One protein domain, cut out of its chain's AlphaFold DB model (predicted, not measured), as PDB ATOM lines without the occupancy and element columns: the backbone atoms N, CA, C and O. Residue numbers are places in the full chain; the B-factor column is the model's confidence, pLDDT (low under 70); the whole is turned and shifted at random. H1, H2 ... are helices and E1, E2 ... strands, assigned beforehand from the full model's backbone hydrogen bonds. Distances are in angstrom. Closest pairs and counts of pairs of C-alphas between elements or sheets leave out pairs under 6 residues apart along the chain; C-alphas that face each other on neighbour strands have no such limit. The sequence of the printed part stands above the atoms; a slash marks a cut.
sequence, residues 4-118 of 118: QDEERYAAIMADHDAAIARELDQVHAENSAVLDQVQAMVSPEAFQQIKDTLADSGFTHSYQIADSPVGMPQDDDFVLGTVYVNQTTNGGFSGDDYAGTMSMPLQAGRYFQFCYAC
ATOM      1  N   GLN A   4      -0.678  33.047  49.602       76.88
ATOM      2  CA  GLN A   4      -1.388  32.725  48.358       76.88
ATOM      3  C   GLN A   4      -1.339  33.854  47.310       76.88
ATOM      4  O   GLN A   4      -1.358  33.585  46.108       76.88
ATOM      5  N   ASP A   5      -1.276  35.118  47.742       83.94
ATOM      6  CA  ASP A   5      -1.118  36.266  46.842       83.94
ATOM      7  C   ASP A   5       0.316  36.347  46.294       83.94
ATOM      8  O   ASP A   5       0.509  36.693  45.128       83.94
ATOM      9  N   GLU A   6       1.313  36.003  47.114       85.19
ATOM     10  CA  GLU A   6       2.728  35.969  46.720       85.19
ATOM     11  C   GLU A   6       3.011  34.840  45.721       85.19
ATOM     12  O   GLU A   6       3.626  35.085  44.682       85.19
ATOM     13  N   GLU A   7       2.485  33.633  45.961       85.56
ATOM     14  CA  GLU A   7       2.591  32.503  45.026       85.56
ATOM     15  C   GLU A   7       1.940  32.815  43.673       85.56
ATOM     16  O   GLU A   7       2.508  32.534  42.615       85.56
ATOM     17  N   ARG A   8       0.761  33.449  43.686       88.38
ATOM     18  CA  ARG A   8       0.074  33.860  42.458       88.38
ATOM     19  C   ARG A   8       0.865  34.918  41.693       88.38
ATOM     20  O   ARG A   8       0.933  34.846  40.468       88.38
ATOM     21  N   TYR A   9       1.453  35.890  42.389       89.00
ATOM     22  CA  TYR A   9       2.285  36.916  41.764       89.00
ATOM     23  C   TYR A   9       3.553  36.309  41.151       89.00
ATOM     24  O   TYR A   9       3.875  36.597  39.999       89.00
ATOM     25  N   ALA A  10       4.224  35.408  41.872       89.94
ATOM     26  CA  ALA A  10       5.397  34.693  41.377       89.94
ATOM     27  C   ALA A  10       5.077  33.841  40.138       89.94
ATOM     28  O   ALA A  10       5.844  33.846  39.180       89.94
ATOM     29  N   ALA A  11       3.925  33.160  40.116       91.06
ATOM     30  CA  ALA A  11       3.490  32.380  38.959       91.06
ATOM     31  C   ALA A  11       3.222  33.254  37.719       91.06
ATOM     32  O   ALA A  11       3.594  32.868  36.613       91.06
ATOM     33  N   ILE A  12       2.619  34.437  37.897       91.50
ATOM     34  CA  ILE A  12       2.388  35.398  36.803       91.50
ATOM     35  C   ILE A  12       3.720  35.919  36.250       91.50
ATOM     36  O   ILE A  12       3.899  35.960  35.035       91.50
ATOM     37  N   MET A  13       4.659  36.283  37.127       90.94
ATOM     38  CA  MET A  13       5.989  36.739  36.713       90.94
ATOM     39  C   MET A  13       6.750  35.639  35.966       90.94
ATOM     40  O   MET A  13       7.306  35.901  34.908       90.94
ATOM     41  N   ALA A  14       6.715  34.396  36.455       93.25
ATOM     42  CA  ALA A  14       7.401  33.278  35.813       93.25
ATOM     43  C   ALA A  14       6.851  32.957  34.410       93.25
ATOM     44  O   ALA A  14       7.628  32.669  33.502       93.25
ATOM     45  N   ASP A  15       5.528  33.010  34.214       93.31
ATOM     46  CA  ASP A  15       4.923  32.814  32.887       93.31
ATOM     47  C   ASP A  15       5.291  33.952  31.925       93.31
ATOM     48  O   ASP A  15       5.628  33.710  30.764       93.31
ATOM     49  N   HIS A  16       5.305  35.190  32.427       90.81
ATOM     50  CA  HIS A  16       5.724  36.361  31.664       90.81
ATOM     51  C   HIS A  16       7.205  36.288  31.259       90.81
ATOM     52  O   HIS A  16       7.532  36.478  30.088       90.81
ATOM     53  N   ASP A  17       8.095  35.932  32.185       92.88
ATOM     54  CA  ASP A  17       9.522  35.751  31.907       92.88
ATOM     55  C   ASP A  17       9.749  34.625  30.886       92.88
ATOM     56  O   ASP A  17      10.547  34.763  29.957       92.88
ATOM     57  N   ALA A  18       8.994  33.526  30.994       92.31
ATOM     58  CA  ALA A  18       9.039  32.436  30.023       92.31
ATOM     59  C   ALA A  18       8.477  32.833  28.646       92.31
ATOM     60  O   ALA A  18       8.877  32.261  27.628       92.31
ATOM     61  N   ALA A  19       7.523  33.764  28.578       92.44
ATOM     62  CA  ALA A  19       7.038  34.319  27.318       92.44
ATOM     63  C   ALA A  19       8.103  35.205  26.655       92.44
ATOM     64  O   ALA A  19       8.405  34.991  25.482       92.44
ATOM     65  N   ILE A  20       8.740  36.099  27.422       90.81
ATOM     66  CA  ILE A  20       9.840  36.948  26.938       90.81
ATOM     67  C   ILE A  20      10.996  36.093  26.415       90.81
ATOM     68  O   ILE A  20      11.491  36.337  25.320       90.81
ATOM     69  N   ALA A  21      11.416  35.070  27.165       91.06
ATOM     70  CA  ALA A  21      12.520  34.206  26.748       91.06
ATOM     71  C   ALA A  21      12.245  33.528  25.394       91.06
ATOM     72  O   ALA A  21      13.107  33.515  24.521       91.06
ATOM     73  N   ARG A  22      11.017  33.030  25.188       91.75
ATOM     74  CA  ARG A  22      10.607  32.413  23.916       91.75
ATOM     75  C   ARG A  22      10.608  33.405  22.756       91.75
ATOM     76  O   ARG A  22      11.001  33.040  21.652       91.75
ATOM     77  N   GLU A  23      10.162  34.633  22.996       87.88
ATOM     78  CA  GLU A  23      10.179  35.693  21.986       87.88
ATOM     79  C   GLU A  23      11.614  36.071  21.599       87.88
ATOM     80  O   GLU A  23      11.930  36.151  20.415       87.88
ATOM     81  N   LEU A  24      12.510  36.208  22.581       87.75
ATOM     82  CA  LEU A  24      13.928  36.478  22.336       87.75
ATOM     83  C   LEU A  24      14.600  35.353  21.543       87.75
ATOM     84  O   LEU A  24      15.315  35.631  20.581       87.75
ATOM     85  N   ASP A  25      14.337  34.093  21.896       91.69
ATOM     86  CA  ASP A  25      14.859  32.937  21.160       91.69
ATOM     87  C   ASP A  25      14.380  32.935  19.702       91.69
ATOM     88  O   ASP A  25      15.161  32.656  18.788       91.69
ATOM     89  N   GLN A  26      13.112  33.286  19.466       90.75
ATOM     90  CA  GLN A  26      12.565  33.398  18.118       90.75
ATOM     91  C   GLN A  26      13.237  34.529  17.327       90.75
ATOM     92  O   GLN A  26      13.688  34.297  16.206       90.75
ATOM     93  N   VAL A  27      13.362  35.724  17.911       89.50
ATOM     94  CA  VAL A  27      14.021  36.873  17.266       89.50
ATOM     95  C   VAL A  27      15.480  36.554  16.939       89.50
ATOM     96  O   VAL A  27      15.954  36.860  15.844       89.50
ATOM     97  N   HIS A  28      16.198  35.894  17.849       89.19
ATOM     98  CA  HIS A  28      17.569  35.455  17.604       89.19
ATOM     99  C   HIS A  28      17.655  34.439  16.462       89.19
ATOM    100  O   HIS A  28      18.539  34.558  15.612       89.19
ATOM    101  N   ALA A  29      16.740  33.469  16.407       92.38
ATOM    102  CA  ALA A  29      16.706  32.481  15.334       92.38
ATOM    103  C   ALA A  29      16.430  33.127  13.965       92.38
ATOM    104  O   ALA A  29      17.111  32.813  12.987       92.38
ATOM    105  N   GLU A  30      15.476  34.058  13.897       92.69
ATOM    106  CA  GLU A  30      15.145  34.804  12.678       92.69
ATOM    107  C   GLU A  30      16.324  35.664  12.207       92.69
ATOM    108  O   GLU A  30      16.734  35.580  11.046       92.69
ATOM    109  N   ASN A  31      16.938  36.425  13.119       94.19
ATOM    110  CA  ASN A  31      18.108  37.243  12.813       94.19
ATOM    111  C   ASN A  31      19.296  36.388  12.343       94.19
ATOM    112  O   ASN A  31      19.951  36.735  11.357       94.19
ATOM    113  N   SER A  32      19.549  35.249  12.997       94.44
ATOM    114  CA  SER A  32      20.617  34.320  12.605       94.44
ATOM    115  C   SER A  32      20.402  33.781  11.192       94.44
ATOM    116  O   SER A  32      21.334  33.773  10.393       94.44
ATOM    117  N   ALA A  33      19.171  33.398  10.843       96.69
ATOM    118  CA  ALA A  33      18.858  32.888   9.511       96.69
ATOM    119  C   ALA A  33      19.077  33.937   8.406       96.69
ATOM    120  O   ALA A  33      19.421  33.592   7.272       96.69
ATOM    121  N   VAL A  34      18.879  35.223   8.712       97.25
ATOM    122  CA  VAL A  34      19.190  36.318   7.783       97.25
ATOM    123  C   VAL A  34      20.699  36.529   7.674       97.25
ATOM    124  O   VAL A  34      21.202  36.668   6.560       97.25
ATOM    125  N   LEU A  35      21.438  36.497   8.787       96.56
ATOM    126  CA  LEU A  35      22.897  36.624   8.765       96.56
ATOM    127  C   LEU A  35      23.572  35.501   7.974       96.56
ATOM    128  O   LEU A  35      24.490  35.786   7.210       96.56
ATOM    129  N   ASP A  36      23.088  34.264   8.086       97.19
ATOM    130  CA  ASP A  36      23.601  33.134   7.303       97.19
ATOM    131  C   ASP A  36      23.420  33.369   5.791       97.19
ATOM    132  O   ASP A  36      24.316  33.096   4.988       97.19
ATOM    133  N   GLN A  37      22.276  33.932   5.385       96.62
ATOM    134  CA  GLN A  37      22.028  34.307   3.989       96.62
ATOM    135  C   GLN A  37      22.948  35.444   3.542       96.62
ATOM    136  O   GLN A  37      23.546  35.363   2.470       96.62
ATOM    137  N   VAL A  38      23.103  36.483   4.366       96.12
ATOM    138  CA  VAL A  38      24.003  37.607   4.084       96.12
ATOM    139  C   VAL A  38      25.444  37.120   3.937       96.12
ATOM    140  O   VAL A  38      26.105  37.496   2.972       96.12
ATOM    141  N   GLN A  39      25.910  36.231   4.819       96.12
ATOM    142  CA  GLN A  39      27.245  35.635   4.749       96.12
ATOM    143  C   GLN A  39      27.485  34.919   3.417       96.12
ATOM    144  O   GLN A  39      28.572  35.018   2.853       96.12
ATOM    145  N   ALA A  40      26.473  34.226   2.888       95.31
ATOM    146  CA  ALA A  40      26.556  33.561   1.590       95.31
ATOM    147  C   ALA A  40      26.555  34.537   0.395       95.31
ATOM    148  O   ALA A  40      26.955  34.154  -0.705       95.31
ATOM    149  N   MET A  41      26.112  35.783   0.589       94.19
ATOM    150  CA  MET A  41      25.994  36.805  -0.460       94.19
ATOM    151  C   MET A  41      27.198  37.746  -0.557       94.19
ATOM    152  O   MET A  41      27.286  38.514  -1.516       94.19
ATOM    153  N   VAL A  42      28.108  37.744   0.418       93.62
ATOM    154  CA  VAL A  42      29.198  38.728   0.501       93.62
ATOM    155  C   VAL A  42      30.553  38.054   0.718       93.62
ATOM    156  O   VAL A  42      30.643  36.869   1.027       93.62
ATOM    157  N   SER A  43      31.643  38.798   0.516       93.44
ATOM    158  CA  SER A  43      32.982  38.289   0.829       93.44
ATOM    159  C   SER A  43      33.175  38.153   2.350       93.44
ATOM    160  O   SER A  43      32.520  38.864   3.113       93.44
ATOM    161  N   PRO A  44      34.108  37.308   2.827       94.00
ATOM    162  CA  PRO A  44      34.399  37.207   4.259       94.00
ATOM    163  C   PRO A  44      34.797  38.541   4.908       94.00
ATOM    164  O   PRO A  44      34.424  38.798   6.047       94.00
ATOM    165  N   GLU A  45      35.522  39.393   4.178       93.81
ATOM    166  CA  GLU A  45      35.900  40.743   4.617       93.81
ATOM    167  C   GLU A  45      34.672  41.644   4.785       93.81
ATOM    168  O   GLU A  45      34.494  42.264   5.829       93.81
ATOM    169  N   ALA A  46      33.777  41.649   3.796       91.75
ATOM    170  CA  ALA A  46      32.539  42.411   3.867       91.75
ATOM    171  C   ALA A  46      31.628  41.918   4.997       91.75
ATOM    172  O   ALA A  46      31.067  42.717   5.736       91.75
ATOM    173  N   PHE A  47      31.522  40.599   5.180       95.81
ATOM    174  CA  PHE A  47      30.762  40.034   6.290       95.81
ATOM    175  C   PHE A  47      31.364  40.407   7.648       95.81
ATOM    176  O   PHE A  47      30.631  40.599   8.615       95.81
ATOM    177  N   GLN A  48      32.693  40.525   7.738       95.00
ATOM    178  CA  GLN A  48      33.342  41.002   8.953       95.00
ATOM    179  C   GLN A  48      32.960  42.453   9.254       95.00
ATOM    180  O   GLN A  48      32.542  42.710  10.376       95.00
ATOM    181  N   GLN A  49      32.977  43.348   8.260       92.94
ATOM    182  CA  GLN A  49      32.521  44.731   8.448       92.94
ATOM    183  C   GLN A  49      31.064  44.802   8.924       92.94
ATOM    184  O   GLN A  49      30.767  45.551   9.846       92.94
ATOM    185  N   ILE A  50      30.166  43.974   8.368       94.38
ATOM    186  CA  ILE A  50      28.768  43.896   8.832       94.38
ATOM    187  C   ILE A  50      28.709  43.540  10.323       94.38
ATOM    188  O   ILE A  50      27.994  44.187  11.083       94.38
ATOM    189  N   LYS A  51      29.461  42.521  10.760       95.25
ATOM    190  CA  LYS A  51      29.496  42.115  12.176       95.25
ATOM    191  C   LYS A  51      30.078  43.199  13.077       95.25
ATOM    192  O   LYS A  51      29.551  43.392  14.167       95.25
ATOM    193  N   ASP A  52      31.135  43.871  12.634       93.44
ATOM    194  CA  ASP A  52      31.762  44.955  13.389       93.44
ATOM    195  C   ASP A  52      30.756  46.100  13.573       93.44
ATOM    196  O   ASP A  52      30.504  46.525  14.695       93.44
ATOM    197  N   THR A  53      30.042  46.490  12.511       91.81
ATOM    198  CA  THR A  53      28.984  47.502  12.615       91.81
ATOM    199  C   THR A  53      27.820  47.065  13.504       91.81
ATOM    200  O   THR A  53      27.284  47.891  14.236       91.81
ATOM    201  N   LEU A  54      27.407  45.794  13.474       93.25
ATOM    202  CA  LEU A  54      26.364  45.283  14.375       93.25
ATOM    203  C   LEU A  54      26.805  45.271  15.843       93.25
ATOM    204  O   LEU A  54      25.947  45.391  16.710       93.25
ATOM    205  N   ALA A  55      28.102  45.100  16.115       91.62
ATOM    206  CA  ALA A  55      28.668  45.143  17.462       91.62
ATOM    207  C   ALA A  55      28.858  46.581  17.975       91.62
ATOM    208  O   ALA A  55      28.719  46.820  19.173       91.62
ATOM    209  N   ASP A  56      29.162  47.515  17.071       87.94
ATOM    210  CA  ASP A  56      29.284  48.946  17.371       87.94
ATOM    211  C   ASP A  56      27.913  49.635  17.478       87.94
ATOM    212  O   ASP A  56      27.748  50.621  18.200       87.94
ATOM    213  N   SER A  57      26.911  49.110  16.771       83.94
ATOM    214  CA  SER A  57      25.507  49.483  16.941       83.94
ATOM    215  C   SER A  57      24.993  48.876  18.246       83.94
ATOM    216  O   SER A  57      25.292  47.726  18.529       83.94
ATOM    217  N   GLY A  58      24.215  49.619  19.037       82.81
ATOM    218  CA  GLY A  58      23.698  49.163  20.332       82.81
ATOM    219  C   GLY A  58      22.752  47.955  20.244       82.81
ATOM    220  O   GLY A  58      23.117  46.845  19.866       82.81
ATOM    221  N   PHE A  59      21.493  48.126  20.634       87.81
ATOM    222  CA  PHE A  59      20.510  47.049  20.523       87.81
ATOM    223  C   PHE A  59      20.045  46.898  19.070       87.81
ATOM    224  O   PHE A  59      19.280  47.733  18.590       87.81
ATOM    225  N   THR A  60      20.486  45.843  18.372       93.25
ATOM    226  CA  THR A  60      20.107  45.587  16.972       93.25
ATOM    227  C   THR A  60      19.051  44.489  16.827       93.25
ATOM    228  O   THR A  60      19.075  43.482  17.531       93.25
ATOM    229  N   HIS A  61      18.102  44.671  15.903       93.00
ATOM    230  CA  HIS A  61      17.007  43.722  15.673       93.00
ATOM    231  C   HIS A  61      16.365  43.874  14.282       93.00
ATOM    232  O   HIS A  61      16.752  44.736  13.491       93.00
ATOM    233  N   SER A  62      15.349  43.049  13.993       94.81
ATOM    234  CA  SER A  62      14.536  43.115  12.765       94.81
ATOM    235  C   SER A  62      15.363  43.001  11.484       94.81
ATOM    236  O   SER A  62      15.226  43.808  10.563       94.81
ATOM    237  N   TYR A  63      16.247  42.003  11.444       97.38
ATOM    238  CA  TYR A  63      17.144  41.793  10.316       97.38
ATOM    239  C   TYR A  63      16.360  41.347   9.083       97.38
ATOM    240  O   TYR A  63      15.480  40.492   9.167       97.38
ATOM    241  N   GLN A  64      16.691  41.901   7.918       97.69
ATOM    242  CA  GLN A  64      16.063  41.517   6.654       97.69
ATOM    243  C   GLN A  64      16.959  41.791   5.443       97.69
ATOM    244  O   GLN A  64      17.903  42.578   5.506       97.69
ATOM    245  N   ILE A  65      16.622  41.164   4.312       97.31
ATOM    246  CA  ILE A  65      17.230  41.438   3.004       97.31
ATOM    247  C   ILE A  65      16.184  42.110   2.108       97.31
ATOM    248  O   ILE A  65      15.294  41.441   1.578       97.31
ATOM    249  N   ALA A  66      16.321  43.414   1.895       97.12
ATOM    250  CA  ALA A  66      15.388  44.236   1.131       97.12
ATOM    251  C   ALA A  66      15.854  44.486  -0.315       97.12
ATOM    252  O   ALA A  66      17.030  44.324  -0.646       97.12
ATOM    253  N   ASP A  67      14.921  44.907  -1.173       96.81
ATOM    254  CA  ASP A  67      15.172  45.303  -2.571       96.81
ATOM    255  C   ASP A  67      15.558  46.785  -2.733       96.81
ATOM    256  O   ASP A  67      16.003  47.206  -3.796       96.81
ATOM    257  N   SER A  68      15.377  47.595  -1.690       95.94
ATOM    258  CA  SER A  68      15.663  49.030  -1.704       95.94
ATOM    259  C   SER A  68      16.170  49.494  -0.341       95.94
ATOM    260  O   SER A  68      15.664  48.993   0.667       95.94
ATOM    261  N   PRO A  69      17.100  50.461  -0.274       96.12
ATOM    262  CA  PRO A  69      17.590  50.981   0.994       96.12
ATOM    263  C   PRO A  69      16.551  51.880   1.670       96.12
ATOM    264  O   PRO A  69      15.651  52.422   1.024       96.12
ATOM    265  N   VAL A  70      16.713  52.076   2.976       94.44
ATOM    266  CA  VAL A  70      15.940  53.025   3.782       94.44
ATOM    267  C   VAL A  70      16.887  54.084   4.343       94.44
ATOM    268  O   VAL A  70      17.943  53.754   4.877       94.44
ATOM    269  N   GLY A  71      16.486  55.354   4.251       93.00
ATOM    270  CA  GLY A  71      17.239  56.485   4.795       93.00
ATOM    271  C   GLY A  71      18.090  57.227   3.773       93.00
ATOM    272  O   GLY A  71      17.862  57.141   2.566       93.00
ATOM    273  N   MET A  72      19.048  57.994   4.284       92.38
ATOM    274  CA  MET A  72      19.945  58.822   3.481       92.38
ATOM    275  C   MET A  72      21.323  58.172   3.360       92.38
ATOM    276  O   MET A  72      21.778  57.570   4.336       92.38
ATOM    277  N   PRO A  73      21.992  58.295   2.200       92.81
ATOM    278  CA  PRO A  73      23.335  57.760   2.016       92.81
ATOM    279  C   PRO A  73      24.318  58.405   3.001       92.81
ATOM    280  O   PRO A  73      24.311  59.626   3.165       92.81
ATOM    281  N   GLN A  74      25.158  57.582   3.623       86.56
ATOM    282  CA  GLN A  74      26.296  57.988   4.446       86.56
ATOM    283  C   GLN A  74      27.588  57.499   3.786       86.56
ATOM    284  O   GLN A  74      27.616  56.445   3.142       86.56
ATOM    285  N   ASP A  75      28.642  58.297   3.912       74.00
ATOM    286  CA  ASP A  75      29.963  57.985   3.369       74.00
ATOM    287  C   ASP A  75      30.803  57.311   4.461       74.00
ATOM    288  O   ASP A  75      31.469  57.988   5.237       74.00
ATOM    289  N   ASP A  76      30.683  55.983   4.570       68.06
ATOM    290  CA  ASP A  76      31.262  55.181   5.666       68.06
ATOM    291  C   ASP A  76      32.382  54.219   5.210       68.06
ATOM    292  O   ASP A  76      32.655  53.224   5.875       68.06
ATOM    293  N   ASP A  77      33.035  54.470   4.065       73.00
ATOM    294  CA  ASP A  77      34.148  53.647   3.529       73.00
ATOM    295  C   ASP A  77      33.861  52.121   3.471       73.00
ATOM    296  O   ASP A  77      34.767  51.281   3.436       73.00
ATOM    297  N   PHE A  78      32.582  51.736   3.438       78.31
ATOM    298  CA  PHE A  78      32.163  50.340   3.494       78.31
ATOM    299  C   PHE A  78      32.520  49.618   2.189       78.31
ATOM    300  O   PHE A  78      32.262  50.114   1.089       78.31
ATOM    301  N   VAL A  79      33.074  48.403   2.284       83.44
ATOM    302  CA  VAL A  79      33.652  47.704   1.117       83.44
ATOM    303  C   VAL A  79      32.612  47.369   0.043       83.44
ATOM    304  O   VAL A  79      32.939  47.259  -1.140       83.44
ATOM    305  N   LEU A  80      31.346  47.212   0.442       79.38
ATOM    306  CA  LEU A  80      30.231  46.925  -0.466       79.38
ATOM    307  C   LEU A  80      29.624  48.190  -1.104       79.38
ATOM    308  O   LEU A  80      28.765  48.068  -1.978       79.38
ATOM    309  N   GLY A  81      30.075  49.384  -0.711       86.88
ATOM    310  CA  GLY A  81      29.615  50.670  -1.230       86.88
ATOM    311  C   GLY A  81      28.824  51.489  -0.210       86.88
ATOM    312  O   GLY A  81      28.930  51.295   0.993       86.88
ATOM    313  N   THR A  82      28.018  52.429  -0.701       90.69
ATOM    314  CA  THR A  82      27.294  53.399   0.132       90.69
ATOM    315  C   THR A  82      26.270  52.734   1.053       90.69
ATOM    316  O   THR A  82      25.363  52.043   0.581       90.69
ATOM    317  N   VAL A  83      26.381  52.999   2.354       92.56
ATOM    318  CA  VAL A  83      25.386  52.614   3.362       92.56
ATOM    319  C   VAL A  83      24.320  53.699   3.490       92.56
ATOM    320  O   VAL A  83      24.556  54.861   3.163       92.56
ATOM    321  N   TYR A  84      23.130  53.334   3.955       94.31
ATOM    322  CA  TYR A  84      22.021  54.267   4.140       94.31
ATOM    323  C   TYR A  84      21.531  54.202   5.572       94.31
ATOM    324  O   TYR A  84      21.348  53.116   6.119       94.31
ATOM    325  N   VAL A  85      21.296  55.364   6.168       92.44
ATOM    326  CA  VAL A  85      20.869  55.468   7.560       92.44
ATOM    327  C   VAL A  85      19.608  56.314   7.634       92.44
ATOM    328  O   VAL A  85      19.561  57.450   7.156       92.44
ATOM    329  N   ASN A  86      18.562  55.743   8.227       92.31
ATOM    330  CA  ASN A  86      17.365  56.454   8.645       92.31
ATOM    331  C   ASN A  86      17.371  56.556  10.168       92.31
ATOM    332  O   ASN A  86      16.875  55.664  10.854       92.31
ATOM    333  N   GLN A  87      17.983  57.619  10.678       87.00
ATOM    334  CA  GLN A  87      18.133  57.854  12.106       87.00
ATOM    335  C   GLN A  87      17.026  58.768  12.629       87.00
ATOM    336  O   GLN A  87      16.641  59.752  11.997       87.00
ATOM    337  N   THR A  88      16.559  58.460  13.830       81.25
ATOM    338  CA  THR A  88      15.630  59.259  14.621       81.25
ATOM    339  C   THR A  88      16.214  59.482  16.012       81.25
ATOM    340  O   THR A  88      16.910  58.625  16.560       81.25
ATOM    341  N   THR A  89      15.960  60.651  16.592       74.62
ATOM    342  CA  THR A  89      16.309  60.927  17.989       74.62
ATOM    343  C   THR A  89      15.295  60.210  18.877       74.62
ATOM    344  O   THR A  89      14.097  60.477  18.771       74.62
ATOM    345  N   ASN A  90      15.741  59.306  19.752       64.62
ATOM    346  CA  ASN A  90      14.860  58.436  20.539       64.62
ATOM    347  C   ASN A  90      14.268  59.135  21.785       64.62
ATOM    348  O   ASN A  90      14.130  58.546  22.852       64.62
ATOM    349  N   GLY A  91      13.938  60.426  21.678       55.75
ATOM    350  CA  GLY A  91      13.218  61.171  22.718       55.75
ATOM    351  C   GLY A  91      13.934  61.350  24.067       55.75
ATOM    352  O   GLY A  91      13.299  61.825  25.009       55.75
ATOM    353  N   GLY A  92      15.222  61.010  24.187       53.12
ATOM    354  CA  GLY A  92      16.005  61.237  25.402       53.12
ATOM    355  C   GLY A  92      16.065  62.726  25.763       53.12
ATOM    356  O   GLY A  92      16.286  63.574  24.899       53.12
ATOM    357  N   PHE A  93      15.891  63.056  27.049       53.34
ATOM    358  CA  PHE A  93      15.921  64.436  27.568       53.34
ATOM    359  C   PHE A  93      17.217  65.204  27.216       53.34
ATOM    360  O   PHE A  93      17.212  66.434  27.274       53.34
ATOM    361  N   SER A  94      18.301  64.503  26.853       57.78
ATOM    362  CA  SER A  94      19.590  65.068  26.425       57.78
ATOM    363  C   SER A  94      19.879  64.976  24.918       57.78
ATOM    364  O   SER A  94      20.780  65.663  24.450       57.78
ATOM    365  N   GLY A  95      19.106  64.202  24.143       54.84
ATOM    366  CA  GLY A  95      19.339  64.001  22.705       54.84
ATOM    367  C   GLY A  95      20.486  63.044  22.345       54.84
ATOM    368  O   GLY A  95      20.866  63.003  21.179       54.84
ATOM    369  N   ASP A  96      21.016  62.291  23.315       57.59
ATOM    370  CA  ASP A  96      22.166  61.391  23.113       57.59
ATOM    371  C   ASP A  96      21.776  59.973  22.653       57.59
ATOM    372  O   ASP A  96      22.623  59.258  22.120       57.59
ATOM    373  N   ASP A  97      20.501  59.597  22.803       69.25
ATOM    374  CA  ASP A  97      19.993  58.274  22.426       69.25
ATOM    375  C   ASP A  97      19.431  58.310  20.996       69.25
ATOM    376  O   ASP A  97      18.519  59.090  20.667       69.25
ATOM    377  N   TYR A  98      19.954  57.443  20.134       77.69
ATOM    378  CA  TYR A  98      19.599  57.388  18.719       77.69
ATOM    379  C   TYR A  98      19.011  56.032  18.372       77.69
ATOM    380  O   TYR A  98      19.592  54.997  18.667       77.69
ATOM    381  N   ALA A  99      17.898  56.033  17.648       87.25
ATOM    382  CA  ALA A  99      17.323  54.819  17.094       87.25
ATOM    383  C   ALA A  99      17.124  54.974  15.594       87.25
ATOM    384  O   ALA A  99      16.820  56.065  15.106       87.25
ATOM    385  N   GLY A 100      17.277  53.903  14.835       91.38
ATOM    386  CA  GLY A 100      17.143  54.003  13.393       91.38
ATOM    387  C   GLY A 100      17.180  52.678  12.673       91.38
ATOM    388  O   GLY A 100      17.214  51.609  13.276       91.38
ATOM    389  N   THR A 101      17.177  52.778  11.352       94.56
ATOM    390  CA  THR A 101      17.386  51.651  10.448       94.56
ATOM    391  C   THR A 101      18.622  51.928   9.614       94.56
ATOM    392  O   THR A 101      18.736  52.997   9.012       94.56
ATOM    393  N   MET A 102      19.525  50.957   9.556       94.25
ATOM    394  CA  MET A 102      20.673  50.981   8.661       94.25
ATOM    395  C   MET A 102      20.429  50.019   7.498       94.25
ATOM    396  O   MET A 102      19.859  48.948   7.690       94.25
ATOM    397  N   SER A 103      20.839  50.407   6.291       96.56
ATOM    398  CA  SER A 103      20.826  49.573   5.087       96.56
ATOM    399  C   SER A 103      22.229  49.487   4.495       96.56
ATOM    400  O   SER A 103      22.763  50.485   4.015       96.56
ATOM    401  N   MET A 104      22.802  48.290   4.485       94.56
ATOM    402  CA  MET A 104      24.100  47.998   3.882       94.56
ATOM    403  C   MET A 104      23.906  47.334   2.518       94.56
ATOM    404  O   MET A 104      23.089  46.415   2.404       94.56
ATOM    405  N   PRO A 105      24.626  47.766   1.473       94.00
ATOM    406  CA  PRO A 105      24.494  47.177   0.147       94.00
ATOM    407  C   PRO A 105      24.986  45.726   0.139       94.00
ATOM    408  O   PRO A 105      25.979  45.389   0.773       94.00
ATOM    409  N   LEU A 106      24.294  44.871  -0.609       93.12
ATOM    410  CA  LEU A 106      24.680  43.497  -0.925       93.12
ATOM    411  C   LEU A 106      24.843  43.346  -2.445       93.12
ATOM    412  O   LEU A 106      24.591  44.263  -3.232       93.12
ATOM    413  N   GLN A 107      25.229  42.151  -2.886       87.62
ATOM    414  CA  GLN A 107      25.221  41.810  -4.307       87.62
ATOM    415  C   GLN A 107      23.802  41.865  -4.904       87.62
ATOM    416  O   GLN A 107      22.795  41.786  -4.200       87.62
ATOM    417  N   ALA A 108      23.730  41.977  -6.234       87.38
ATOM    418  CA  ALA A 108      22.482  41.980  -7.005       87.38
ATOM    419  C   ALA A 108      21.471  43.085  -6.623       87.38
ATOM    420  O   ALA A 108      20.273  42.921  -6.831       87.38
ATOM    421  N   GLY A 109      21.949  44.221  -6.096       89.25
ATOM    422  CA  GLY A 109      21.097  45.373  -5.773       89.25
ATOM    423  C   GLY A 109      20.178  45.151  -4.569       89.25
ATOM    424  O   GLY A 109      19.174  45.841  -4.435       89.25
ATOM    425  N   ARG A 110      20.505  44.176  -3.715       95.62
ATOM    426  CA  ARG A 110      19.812  43.910  -2.451       95.62
ATOM    427  C   ARG A 110      20.503  44.653  -1.313       95.62
ATOM    428  O   ARG A 110      21.649  45.076  -1.448       95.62
ATOM    429  N   TYR A 111      19.823  44.769  -0.181       96.81
ATOM    430  CA  TYR A 111      20.333  45.469   0.995       96.81
ATOM    431  C   TYR A 111      20.096  44.644   2.250       96.81
ATOM    432  O   TYR A 111      18.979  44.184   2.475       96.81
ATOM    433  N   PHE A 112      21.125  44.488   3.079       97.25
ATOM    434  CA  PHE A 112      20.956  44.016   4.446       97.25
ATOM    435  C   PHE A 112      20.456  45.181   5.293       97.25
ATOM    436  O   PHE A 112      21.066  46.248   5.281       97.25
ATOM    437  N   GLN A 113      19.344  44.991   5.996       97.50
ATOM    438  CA  GLN A 113      18.762  46.011   6.857       97.50
ATOM    439  C   GLN A 113      18.594  45.496   8.273       97.50
ATOM    440  O   GLN A 113      18.187  44.353   8.472       97.50
ATOM    441  N   PHE A 114      18.849  46.374   9.236       96.12
ATOM    442  CA  PHE A 114      18.567  46.135  10.643       96.12
ATOM    443  C   PHE A 114      18.160  47.438  11.328       96.12
ATOM    444  O   PHE A 114      18.572  48.532  10.930       96.12
ATOM    445  N   CYS A 115      17.338  47.310  12.364       94.00
ATOM    446  CA  CYS A 115      17.045  48.394  13.286       94.00
ATOM    447  C   CYS A 115      18.079  48.408  14.408       94.00
ATOM    448  O   CYS A 115      18.558  47.348  14.810       94.00
ATOM    449  N   TYR A 116      18.397  49.593  14.914       90.69
ATOM    450  CA  TYR A 116      19.272  49.787  16.062       90.69
ATOM    451  C   TYR A 116      18.675  50.806  17.033       90.69
ATOM    452  O   TYR A 116      17.952  51.717  16.622       90.69
ATOM    453  N   ALA A 117      19.010  50.662  18.311       87.12
ATOM    454  CA  ALA A 117      18.810  51.669  19.341       87.12
ATOM    455  C   ALA A 117      20.080  51.767  20.195       87.12
ATOM    456  O   ALA A 117      20.534  50.758  20.743       87.12
ATOM    457  N   CYS A 118      20.649  52.965  20.264       73.25
ATOM    458  CA  CYS A 118      21.807  53.335  21.068       73.25
ATOM    459  C   CYS A 118      21.374  54.276  22.186       73.25
ATOM    460  O   CYS A 118      20.548  55.173  21.886       73.25
TER     461      CYS A 118
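What this domain is: This is residues 4 to 118 of the 118 residues of an uncharacterized protein of Pseudomonas saponiphila (UniProt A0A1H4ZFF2). A twisted five-stranded sheet has the last part of one very long helix, H1, packed over its E1 edge by residues 27 to 38, while residues 4 to 26 of H1 stick out as a free arm that makes the length. H2 folds back after H1 and only grazes the sheet. The printed part has 115 residues, with two named helices and then five named strands; the sheet's order is E1 E5 E4 E3 E2, all antiparallel, and the class is mixed. The whole is loose, with a radius of gyration of the C-alphas of 17.9 A, spanning 61 by 38 by 22 A.

How they stand to each other: H1, residues 4 to 41, and H2, residues 44 to 56, are close but not clearly touching, closest at the C-alphas of Gln 39 and Phe 47, 5.8 A; they run opposite ways at a shallow tilt of 30 degrees. In both, every O i to N i+4 pair is within hydrogen-bond range. E1, residues 59 to 66, bends by 50 degrees at residue 62. H1 is on the sheet, two layers with the helix on one face, at a height of 4.4 A, only just above the sheet's level; its closest C-alphas to E1 are Asn 31 and Tyr 63, 5.3 A. E2, residues 72 to 74, E3, residues 83 to 89, E4, residues 98 to 105, and E5, residues 111 to 117, form a meander, each strand the antiparallel neighbour of the one before. N 74 and O 83 are 2.8 A apart, N 88 and O 99 2.7 A, N 104 and O 112 2.8 A; across E1 and E5, N 59 and O 117 are 2.8 A apart.

Where its parts are: H1 begins at C-alpha 4 (-1.388, 32.725, 48.358) and is 56.1 A long; H2 is 18.3 A, E1 20.3 A, E2 6.5 A, E3 19.1 A, E4 21.8 A and E5 19.4 A. E5 ends at C-alpha 117 (18.810, 51.669, 19.341).

The domain as a whole: The C-alphas of Gln 4 and Gly 81 are the two farthest apart, 61.2 A. The printed part has no cut and no long link. Residues 76 and 90 to 97 have pLDDT under 70.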